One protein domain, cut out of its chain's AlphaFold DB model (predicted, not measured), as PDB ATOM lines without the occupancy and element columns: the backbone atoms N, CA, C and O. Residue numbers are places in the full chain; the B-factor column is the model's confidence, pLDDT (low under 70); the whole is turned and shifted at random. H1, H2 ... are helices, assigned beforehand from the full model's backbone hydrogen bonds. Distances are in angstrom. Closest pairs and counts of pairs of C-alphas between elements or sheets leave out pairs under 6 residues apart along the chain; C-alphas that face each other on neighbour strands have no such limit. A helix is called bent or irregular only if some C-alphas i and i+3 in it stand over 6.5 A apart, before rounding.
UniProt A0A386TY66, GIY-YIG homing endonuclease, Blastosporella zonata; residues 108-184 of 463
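This is residues 108 to 184 of the 463 residues of the protein "GIY-YIG homing endonuclease" of Blastosporella zonata (UniProt A0A386TY66). Two long helices, H1 and H2, run out and back side by side with a narrow gap between them, and their connecting loop sticks out at one end with residues 131 to 139, of which 137 to 139 belong to H2. Near the other end the short helix H3 sits crosswise to the last part of H2, and the closing stretch, residues 172 to 184, loops outward and folds back toward H1. The printed part has 77 residues with three named helices, in the order H1, H2, H3, and no named strand; the class is all helix. It is only just compact, close to loose, with a radius of gyration of the C-alphas of 13.3 A, and its outline is elongated, spanning 42 by 27 by 22 A.

From the first printed residue, Ile 108, the backbone leads into H1, residues 115 to 130. A short link of six residues then leads to H2, residues 137 to 158. H1 and H2 are near each other: their closest C-alphas are 8.3 A apart, and 13 pairs lie within 10 A. A tight link of five residues joins H2 to H3, residues 164 to 171. H2 touches H3 with residues 155 to 156 alone, and 4 pairs of C-alphas lie within 8 A. The closest C-alphas of the two are those of Ala 155 and Ile 167, 6.8 A apart. The lines of H2 and H3 stand at 73 degrees, only just about perpendicular. H1 and H3 are apart. In H1, H2 and H3 every backbone O i to N i+4 pair is within hydrogen-bond range.

H1 has 16 residues and begins at C-alpha 115, at (54.652, -34.031, 13.644); it measures 21.9 A from first to last C-alpha. H2, the longest helix with 22 residues, runs from C-alpha 137 at (35.963, -44.596, -3.955) to C-alpha 158 and measures 31.6 A. H3 has eight residues, measures 10.5 A and ends at C-alpha 171, at (54.351, -29.710, 5.700). None of the three is bent.

The two C-alphas farthest apart in the domain are those of Arg 133 and Lys 161, 42.6 A. Without residues 131 to 139, which stand free, the body of 68 residues spans 35 by 27 by 22 A, with a radius of gyration of 11.9 A. The printed part has no cut, and neither link between the helices is long. Residues 172 to 184 have no named element; their C-alphas lie 5 to 18 A from the mean of the C-alphas. The mean pLDDT of the printed part is 82.8; the model's confidence is low, under 70, at residues 131 to 138 and 176 to 177.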
ATOM      1  N   ILE A 108      43.816 -36.980  16.853       88.38
ATOM      2  CA  ILE A 108      45.137 -37.057  16.211       88.38
ATOM      3  C   ILE A 108      45.833 -35.690  16.156       88.38
ATOM      4  O   ILE A 108      47.058 -35.631  16.165       88.38
ATOM      5  N   PHE A 109      45.072 -34.594  16.118       86.38
ATOM      6  CA  PHE A 109      45.565 -33.262  15.743       86.38
ATOM      7  C   PHE A 109      45.642 -32.272  16.913       86.38
ATOM      8  O   PHE A 109      45.278 -31.103  16.769       86.38
ATOM      9  N   GLU A 110      46.106 -32.718  18.076       82.00
ATOM     10  CA  GLU A 110      46.355 -31.824  19.211       82.00
ATOM     11  C   GLU A 110      47.508 -30.853  18.892       82.00
ATOM     12  O   GLU A 110      48.528 -31.231  18.307       82.00
ATOM     13  N   SER A 111      47.350 -29.575  19.251       73.00
ATOM     14  CA  SER A 111      48.270 -28.492  18.854       73.00
ATOM     15  C   SER A 111      49.700 -28.680  19.360       73.00
ATOM     16  O   SER A 111      50.640 -28.224  18.711       73.00
ATOM     17  N   ASN A 112      49.859 -29.376  20.485       81.38
ATOM     18  CA  ASN A 112      51.132 -29.500  21.190       81.38
ATOM     19  C   ASN A 112      51.938 -30.729  20.738       81.38
ATOM     20  O   ASN A 112      53.085 -30.890  21.143       81.38
ATOM     21  N   LEU A 113      51.375 -31.590  19.881       85.31
ATOM     22  CA  LEU A 113      52.060 -32.808  19.456       85.31
ATOM     23  C   LEU A 113      53.176 -32.527  18.427       85.31
ATOM     24  O   LEU A 113      53.038 -31.645  17.567       85.31
ATOM     25  N   PRO A 114      54.286 -33.285  18.466       88.81
ATOM     26  CA  PRO A 114      55.262 -33.340  17.378       88.81
ATOM     27  C   PRO A 114      54.657 -33.932  16.098       88.81
ATOM     28  O   PRO A 114      53.726 -34.742  16.152       88.81
ATOM     29  N   ILE A 115      55.186 -33.552  14.930       88.06
ATOM     30  CA  ILE A 115      54.652 -34.031  13.644       88.06
ATOM     31  C   ILE A 115      54.849 -35.540  13.472       88.06
ATOM     32  O   ILE A 115      53.975 -36.213  12.933       88.06
ATOM     33  N   GLU A 116      55.938 -36.091  13.993       88.56
ATOM     34  CA  GLU A 116      56.273 -37.513  13.960       88.56
ATOM     35  C   GLU A 116      55.178 -38.350  14.635       88.56
ATOM     36  O   GLU A 116      54.739 -39.374  14.104       88.56
ATOM     37  N   VAL A 117      54.676 -37.869  15.778       89.38
ATOM     38  CA  VAL A 117      53.596 -38.515  16.534       89.38
ATOM     39  C   VAL A 117      52.295 -38.484  15.735       89.38
ATOM     40  O   VAL A 117      51.602 -39.501  15.641       89.38
ATOM     41  N   ILE A 118      51.983 -37.348  15.108       90.38
ATOM     42  CA  ILE A 118      50.798 -37.190  14.256       90.38
ATOM     43  C   ILE A 118      50.887 -38.117  13.041       90.38
ATOM     44  O   ILE A 118      49.929 -38.827  12.744       90.38
ATOM     45  N   LEU A 119      52.041 -38.175  12.370       88.50
ATOM     46  CA  LEU A 119      52.276 -39.061  11.230       88.50
ATOM     47  C   LEU A 119      52.120 -40.532  11.617       88.50
ATOM     48  O   LEU A 119      51.464 -41.279  10.894       88.50
ATOM     49  N   ASN A 120      52.658 -40.952  12.764       88.56
ATOM     50  CA  ASN A 120      52.504 -42.325  13.246       88.56
ATOM     51  C   ASN A 120      51.032 -42.661  13.559       88.56
ATOM     52  O   ASN A 120      50.522 -43.700  13.136       88.56
ATOM     53  N   ARG A 121      50.309 -41.757  14.238       92.06
ATOM     54  CA  ARG A 121      48.868 -41.916  14.510       92.06
ATOM     55  C   ARG A 121      48.050 -41.982  13.215       92.06
ATOM     56  O   ARG A 121      47.179 -42.842  13.094       92.06
ATOM     57  N   LEU A 122      48.360 -41.138  12.228       90.06
ATOM     58  CA  LEU A 122      47.715 -41.166  10.913       90.06
ATOM     59  C   LEU A 122      48.009 -42.459  10.155       90.06
ATOM     60  O   LEU A 122      47.076 -43.041   9.611       90.06
ATOM     61  N   LYS A 123      49.251 -42.959  10.168       87.50
ATOM     62  CA  LYS A 123      49.602 -44.262   9.573       87.50
ATOM     63  C   LYS A 123      48.789 -45.397  10.203       87.50
ATOM     64  O   LYS A 123      48.203 -46.198   9.478       87.50
ATOM     65  N   LYS A 124      48.661 -45.428  11.537       87.75
ATOM     66  CA  LYS A 124      47.816 -46.408  12.247       87.75
ATOM     67  C   LYS A 124      46.335 -46.284  11.869       87.75
ATOM     68  O   LYS A 124      45.693 -47.299  11.607       87.75
ATOM     69  N   LEU A 125      45.797 -45.063  11.800       87.38
ATOM     70  CA  LEU A 125      44.406 -44.820  11.400       87.38
ATOM     71  C   LEU A 125      44.148 -45.261   9.953       87.38
ATOM     72  O   LEU A 125      43.161 -45.940   9.682       87.38
ATOM     73  N   ILE A 126      45.042 -44.906   9.032       83.75
ATOM     74  CA  ILE A 126      44.954 -45.297   7.624       83.75
ATOM     75  C   ILE A 126      44.991 -46.825   7.509       83.75
ATOM     76  O   ILE A 126      44.102 -47.394   6.885       83.75
ATOM     77  N   ASN A 127      45.912 -47.503   8.200       80.94
ATOM     78  CA  ASN A 127      45.976 -48.967   8.215       80.94
ATOM     79  C   ASN A 127      44.702 -49.613   8.788       80.94
ATOM     80  O   ASN A 127      44.171 -50.547   8.188       80.94
ATOM     81  N   LYS A 128      44.150 -49.076   9.888       83.12
ATOM     82  CA  LYS A 128      42.877 -49.536  10.479       83.12
ATOM     83  C   LYS A 128      41.726 -49.488   9.468       83.12
ATOM     84  O   LYS A 128      40.892 -50.390   9.438       83.12
ATOM     85  N   TYR A 129      41.658 -48.435   8.654       78.88
ATOM     86  CA  TYR A 129      40.599 -48.271   7.656       78.88
ATOM     87  C   TYR A 129      40.913 -48.965   6.319       78.88
ATOM     88  O   TYR A 129      39.974 -49.366   5.639       78.88
ATOM     89  N   ASN A 130      42.180 -49.221   5.984       70.00
ATOM     90  CA  ASN A 130      42.569 -50.079   4.855       70.00
ATOM     91  C   ASN A 130      42.117 -51.530   5.047       70.00
ATOM     92  O   ASN A 130      41.710 -52.189   4.096       70.00
ATOM     93  N   GLN A 131      42.147 -52.025   6.285       64.88
ATOM     94  CA  GLN A 131      41.736 -53.395   6.609       64.88
ATOM     95  C   GLN A 131      40.209 -53.600   6.591       64.88
ATOM     96  O   GLN A 131      39.734 -54.734   6.498       64.88
ATOM     97  N   LYS A 132      39.405 -52.526   6.652       65.75
ATOM     98  CA  LYS A 132      37.935 -52.614   6.612       65.75
ATOM     99  C   LYS A 132      37.453 -52.853   5.169       65.75
ATOM    100  O   LYS A 132      37.581 -52.001   4.297       65.75
ATOM    101  N   ARG A 133      36.837 -54.015   4.925       48.78
ATOM    102  CA  ARG A 133      36.591 -54.613   3.591       48.78
ATOM    103  C   ARG A 133      35.519 -53.973   2.676       48.78
ATOM    104  O   ARG A 133      35.172 -54.604   1.687       48.78
ATOM    105  N   ASN A 134      34.987 -52.773   2.942       54.53
ATOM    106  CA  ASN A 134      33.739 -52.306   2.289       54.53
ATOM    107  C   ASN A 134      33.701 -50.831   1.837       54.53
ATOM    108  O   ASN A 134      32.620 -50.252   1.694       54.53
ATOM    109  N   PHE A 135      34.841 -50.179   1.609       60.97
ATOM    110  CA  PHE A 135      34.840 -48.755   1.256       60.97
ATOM    111  C   PHE A 135      34.826 -48.495  -0.250       60.97
ATOM    112  O   PHE A 135      35.667 -48.976  -1.000       60.97
ATOM    113  N   ASN A 136      33.870 -47.675  -0.695       60.78
ATOM    114  CA  ASN A 136      33.812 -47.196  -2.074       60.78
ATOM    115  C   ASN A 136      34.780 -46.016  -2.304       60.78
ATOM    116  O   ASN A 136      35.191 -45.325  -1.369       60.78
ATOM    117  N   ASN A 137      35.084 -45.714  -3.571       62.03
ATOM    118  CA  ASN A 137      35.963 -44.596  -3.955       62.03
ATOM    119  C   ASN A 137      35.533 -43.239  -3.368       62.03
ATOM    120  O   ASN A 137      36.371 -42.377  -3.101       62.03
ATOM    121  N   LYS A 138      34.227 -43.039  -3.139       63.22
ATOM    122  CA  LYS A 138      33.693 -41.808  -2.541       63.22
ATOM    123  C   LYS A 138      34.130 -41.663  -1.078       63.22
ATOM    124  O   LYS A 138      34.486 -40.559  -0.669       63.22
ATOM    125  N   PHE A 139      34.163 -42.763  -0.327       71.62
ATOM    126  CA  PHE A 139      34.630 -42.795   1.058       71.62
ATOM    127  C   PHE A 139      36.140 -42.570   1.155       71.62
ATOM    128  O   PHE A 139      36.591 -41.760   1.960       71.62
ATOM    129  N   LEU A 140      36.923 -43.202   0.277       72.75
ATOM    130  CA  LEU A 140      38.376 -43.007   0.232       72.75
ATOM    131  C   LEU A 140      38.743 -41.559  -0.120       72.75
ATOM    132  O   LEU A 140      39.610 -40.960   0.517       72.75
ATOM    133  N   ARG A 141      38.025 -40.947  -1.073       74.50
ATOM    134  CA  ARG A 141      38.171 -39.516  -1.384       74.50
ATOM    135  C   ARG A 141      37.808 -38.634  -0.189       74.50
ATOM    136  O   ARG A 141      38.487 -37.643   0.060       74.50
ATOM    137  N   PHE A 142      36.759 -38.994   0.553       83.00
ATOM    138  CA  PHE A 142      36.403 -38.304   1.790       83.00
ATOM    139  C   PHE A 142      37.533 -38.391   2.829       83.00
ATOM    140  O   PHE A 142      37.927 -37.350   3.343       83.00
ATOM    141  N   ILE A 143      38.096 -39.580   3.082       83.56
ATOM    142  CA  ILE A 143      39.220 -39.780   4.014       83.56
ATOM    143  C   ILE A 143      40.413 -38.900   3.631       83.56
ATOM    144  O   ILE A 143      40.906 -38.148   4.473       83.56
ATOM    145  N   ARG A 144      40.841 -38.948   2.360       82.56
ATOM    146  CA  ARG A 144      41.978 -38.161   1.851       82.56
ATOM    147  C   ARG A 144      41.770 -36.666   2.086       82.56
ATOM    148  O   ARG A 144      42.610 -36.016   2.705       82.56
ATOM    149  N   ASN A 145      40.619 -36.138   1.669       83.00
ATOM    150  CA  ASN A 145      40.306 -34.717   1.814       83.00
ATOM    151  C   ASN A 145      40.166 -34.304   3.286       83.00
ATOM    152  O   ASN A 145      40.611 -33.228   3.675       83.00
ATOM    153  N   TYR A 146      39.552 -35.151   4.114       88.38
ATOM    154  CA  TYR A 146      39.349 -34.860   5.529       88.38
ATOM    155  C   TYR A 146      40.674 -34.814   6.296       88.38
ATOM    156  O   TYR A 146      40.903 -33.858   7.036       88.38
ATOM    157  N   ILE A 147      41.561 -35.799   6.090       89.62
ATOM    158  CA  ILE A 147      42.899 -35.805   6.699       89.62
ATOM    159  C   ILE A 147      43.693 -34.592   6.223       89.62
ATOM    160  O   ILE A 147      44.221 -33.867   7.059       89.62
ATOM    161  N   HIS A 148      43.724 -34.324   4.914       88.94
ATOM    162  CA  HIS A 148      44.445 -33.175   4.367       88.94
ATOM    163  C   HIS A 148      44.005 -31.857   5.026       88.94
ATOM    164  O   HIS A 148      44.839 -31.099   5.520       88.94
ATOM    165  N   ASN A 149      42.692 -31.627   5.134       90.00
ATOM    166  CA  ASN A 149      42.145 -30.434   5.780       90.00
ATOM    167  C   ASN A 149      42.511 -30.348   7.267       90.00
ATOM    168  O   ASN A 149      42.816 -29.266   7.765       90.00
ATOM    169  N   LYS A 150      42.496 -31.469   7.996       92.38
ATOM    170  CA  LYS A 150      42.890 -31.497   9.411       92.38
ATOM    171  C   LYS A 150      44.384 -31.235   9.601       92.38
ATOM    172  O   LYS A 150      44.732 -30.428  10.460       92.38
ATOM    173  N   CYS A 151      45.241 -31.820   8.764       91.12
ATOM    174  CA  CYS A 151      46.671 -31.517   8.724       91.12
ATOM    175  C   CYS A 151      46.913 -30.024   8.472       91.12
ATOM    176  O   CYS A 151      47.721 -29.401   9.158       91.12
ATOM    177  N   TRP A 152      46.179 -29.433   7.522       92.06
ATOM    178  CA  TRP A 152      46.298 -28.015   7.180       92.06
ATOM    179  C   TRP A 152      45.871 -27.104   8.339       92.06
ATOM    180  O   TRP A 152      46.574 -26.157   8.695       92.06
ATOM    181  N   LEU A 153      44.739 -27.413   8.978       91.38
ATOM    182  CA  LEU A 153      44.253 -26.677  10.147       91.38
ATOM    183  C   LEU A 153      45.215 -26.776  11.332       91.38
ATOM    184  O   LEU A 153      45.428 -25.793  12.035       91.38
ATOM    185  N   TRP A 154      45.801 -27.948  11.558       92.75
ATOM    186  CA  TRP A 154      46.802 -28.125  12.600       92.75
ATOM    187  C   TRP A 154      48.067 -27.309  12.305       92.75
ATOM    188  O   TRP A 154      48.521 -26.559  13.167       92.75
ATOM    189  N   ALA A 155      48.586 -27.374  11.074       90.62
ATOM    190  CA  ALA A 155      49.807 -26.672  10.686       90.62
ATOM    191  C   ALA A 155      49.650 -25.145  10.776       90.62
ATOM    192  O   ALA A 155      50.518 -24.462  11.311       90.62
ATOM    193  N   THR A 156      48.507 -24.612  10.333       91.06
ATOM    194  CA  THR A 156      48.198 -23.175  10.436       91.06
ATOM    195  C   THR A 156      47.985 -22.715  11.878       91.06
ATOM    196  O   THR A 156      48.395 -21.612  12.232       91.06
ATOM    197  N   LYS A 157      47.417 -23.561  12.749       90.50
ATOM    198  CA  LYS A 157      47.310 -23.267  14.188       90.50
ATOM    199  C   LYS A 157      48.654 -23.305  14.910       90.50
ATOM    200  O   LYS A 157      48.869 -22.474  15.787       90.50
ATOM    201  N   LYS A 158      49.532 -24.248  14.559       88.56
ATOM    202  CA  LYS A 158      50.881 -24.362  15.133       88.56
ATOM    203  C   LYS A 158      51.767 -23.187  14.717       88.56
ATOM    204  O   LYS A 158      52.547 -22.691  15.519       88.56
ATOM    205  N   HIS A 159      51.576 -22.692  13.495       89.75
ATOM    206  CA  HIS A 159      52.407 -21.658  12.878       89.75
ATOM    207  C   HIS A 159      51.622 -20.396  12.516       89.75
ATOM    208  O   HIS A 159      51.638 -19.952  11.371       89.75
ATOM    209  N   LYS A 160      50.951 -19.783  13.500       87.69
ATOM    210  CA  LYS A 160      50.083 -18.604  13.281       87.69
ATOM    211  C   LYS A 160      50.779 -17.418  12.597       87.69
ATOM    212  O   LYS A 160      50.110 -16.620  11.955       87.69
ATOM    213  N   LYS A 161      52.103 -17.294  12.756       90.19
ATOM    214  CA  LYS A 161      52.919 -16.188  12.221       90.19
ATOM    215  C   LYS A 161      53.519 -16.470  10.832       90.19
ATOM    216  O   LYS A 161      54.119 -15.577  10.246       90.19
ATOM    217  N   LEU A 162      53.398 -17.692  10.304       90.44
ATOM    218  CA  LEU A 162      53.962 -18.067   9.002       90.44
ATOM    219  C   LEU A 162      52.926 -17.927   7.881       90.44
ATOM    220  O   LEU A 162      51.760 -18.286   8.028       90.44
ATOM    221  N   GLY A 163      53.376 -17.452   6.719       91.81
ATOM    222  CA  GLY A 163      52.554 -17.404   5.511       91.81
ATOM    223  C   GLY A 163      52.191 -18.800   4.990       91.81
ATOM    224  O   GLY A 163      52.960 -19.755   5.132       91.81
ATOM    225  N   LYS A 164      51.035 -18.913   4.322       90.25
ATOM    226  CA  LYS A 164      50.491 -20.184   3.798       90.25
ATOM    227  C   LYS A 164      51.478 -20.953   2.907       90.25
ATOM    228  O   LYS A 164      51.549 -22.172   3.018       90.25
ATOM    229  N   ASN A 165      52.262 -20.256   2.081       91.19
ATOM    230  CA  ASN A 165      53.246 -20.883   1.187       91.19
ATOM    231  C   ASN A 165      54.371 -21.566   1.972       91.19
ATOM    232  O   ASN A 165      54.669 -22.728   1.722       91.19
ATOM    233  N   LYS A 166      54.909 -20.901   3.005       90.31
ATOM    234  CA  LYS A 166      55.928 -21.494   3.885       90.31
ATOM    235  C   LYS A 166      55.381 -22.704   4.646       90.31
ATOM    236  O   LYS A 166      56.069 -23.707   4.780       90.31
ATOM    237  N   ILE A 167      54.127 -22.646   5.102       90.31
ATOM    238  CA  ILE A 167      53.455 -23.789   5.743       90.31
ATOM    239  C   ILE A 167      53.319 -24.961   4.762       90.31
ATOM    240  O   ILE A 167      53.579 -26.105   5.136       90.31
ATOM    241  N   TYR A 168      52.934 -24.691   3.513       90.56
ATOM    242  CA  TYR A 168      52.851 -25.713   2.475       90.56
ATOM    243  C   TYR A 168      54.216 -26.357   2.199       90.56
ATOM    244  O   TYR A 168      54.321 -27.583   2.208       90.56
ATOM    245  N   ASP A 169      55.262 -25.548   2.026       89.00
ATOM    246  CA  ASP A 169      56.624 -26.029   1.786       89.00
ATOM    247  C   ASP A 169      57.148 -26.896   2.940       89.00
ATOM    248  O   ASP A 169      57.751 -27.940   2.702       89.00
ATOM    249  N   LEU A 170      56.862 -26.513   4.189       88.38
ATOM    250  CA  LEU A 170      57.267 -27.272   5.373       88.38
ATOM    251  C   LEU A 170      56.525 -28.609   5.492       88.38
ATOM    252  O   LEU A 170      57.130 -29.641   5.792       88.38
ATOM    253  N   TYR A 171      55.208 -28.603   5.275       90.50
ATOM    254  CA  TYR A 171      54.351 -29.710   5.700       90.50
ATOM    255  C   TYR A 171      53.796 -30.591   4.580       90.50
ATOM    256  O   TYR A 171      53.444 -31.740   4.846       90.50
ATOM    257  N   PHE A 172      53.714 -30.086   3.351       88.56
ATOM    258  CA  PHE A 172      52.988 -30.727   2.249       88.56
ATOM    259  C   PHE A 172      53.821 -30.890   0.975       88.56
ATOM    260  O   PHE A 172      53.468 -31.718   0.133       88.56
ATOM    261  N   LYS A 173      54.929 -30.157   0.826       87.75
ATOM    262  CA  LYS A 173      55.848 -30.327  -0.301       87.75
ATOM    263  C   LYS A 173      56.703 -31.580  -0.121       87.75
ATOM    264  O   LYS A 173      57.240 -31.842   0.956       87.75
ATOM    265  N   LYS A 174      56.803 -32.356  -1.200       81.62
ATOM    266  CA  LYS A 174      57.558 -33.607  -1.263       81.62
ATOM    267  C   LYS A 174      58.998 -33.315  -1.681       81.62
ATOM    268  O   LYS A 174      59.233 -33.028  -2.850       81.62
ATOM    269  N   ASN A 175      59.945 -33.436  -0.751       79.00
ATOM    270  CA  ASN A 175      61.382 -33.364  -1.036       79.00
ATOM    271  C   ASN A 175      62.072 -34.662  -0.568       79.00
ATOM    272  O   ASN A 175      61.516 -35.427   0.224       79.00
ATOM    273  N   LYS A 176      63.286 -34.947  -1.057       65.88
ATOM    274  CA  LYS A 176      64.066 -36.098  -0.572       65.88
ATOM    275  C   LYS A 176      64.352 -35.923   0.928       65.88
ATOM    276  O   LYS A 176      64.852 -34.883   1.335       65.88
ATOM    277  N   GLY A 177      64.006 -36.927   1.737       65.94
ATOM    278  CA  GLY A 177      64.289 -36.963   3.179       65.94
ATOM    279  C   GLY A 177      63.313 -36.210   4.095       65.94
ATOM    280  O   GLY A 177      63.494 -36.241   5.307       65.94
ATOM    281  N   THR A 178      62.260 -35.557   3.582       72.62
ATOM    282  CA  THR A 178      61.318 -34.819   4.446       72.62
ATOM    283  C   THR A 178      60.335 -35.741   5.161       72.62
ATOM    284  O   THR A 178      59.553 -36.421   4.502       72.62
ATOM    285  N   ASN A 179      60.300 -35.695   6.498       78.50
ATOM    286  CA  ASN A 179      59.320 -36.402   7.329       78.50
ATOM    287  C   ASN A 179      58.092 -35.518   7.636       78.50
ATOM    288  O   ASN A 179      57.914 -35.030   8.748       78.50
ATOM    289  N   ASN A 180      57.262 -35.255   6.621       87.12
ATOM    290  CA  ASN A 180      56.076 -34.392   6.728       87.12
ATOM    291  C   ASN A 180      54.803 -35.070   6.171       87.12
ATOM    292  O   ASN A 180      54.829 -36.252   5.826       87.12
ATOM    293  N   PHE A 181      53.669 -34.364   6.064       88.00
ATOM    294  CA  PHE A 181      52.405 -34.964   5.600       88.00
ATOM    295  C   PHE A 181      52.442 -35.456   4.147       88.00
ATOM    296  O   PHE A 181      51.602 -36.276   3.779       88.00
ATOM    297  N   SER A 182      53.423 -35.034   3.339       82.19
ATOM    298  CA  SER A 182      53.635 -35.579   1.989       82.19
ATOM    299  C   SER A 182      54.100 -37.046   1.993       82.19
ATOM    300  O   SER A 182      53.971 -37.732   0.981       82.19
ATOM    301  N   THR A 183      54.596 -37.547   3.134       81.62
ATOM    302  CA  THR A 183      55.018 -38.949   3.317       81.62
ATOM    303  C   THR A 183      53.860 -39.914   3.551       81.62
ATOM    304  O   THR A 183      54.056 -41.131   3.534       81.62
ATOM    305  N   LEU A 184      52.646 -39.405   3.786       79.38
ATOM    306  CA  LEU A 184      51.465 -40.246   3.934       79.38
ATOM    307  C   LEU A 184      51.109 -40.846   2.573       79.38
ATOM    308  O   LEU A 184      50.603 -40.160   1.684       79.38
TER     309      LEU A 184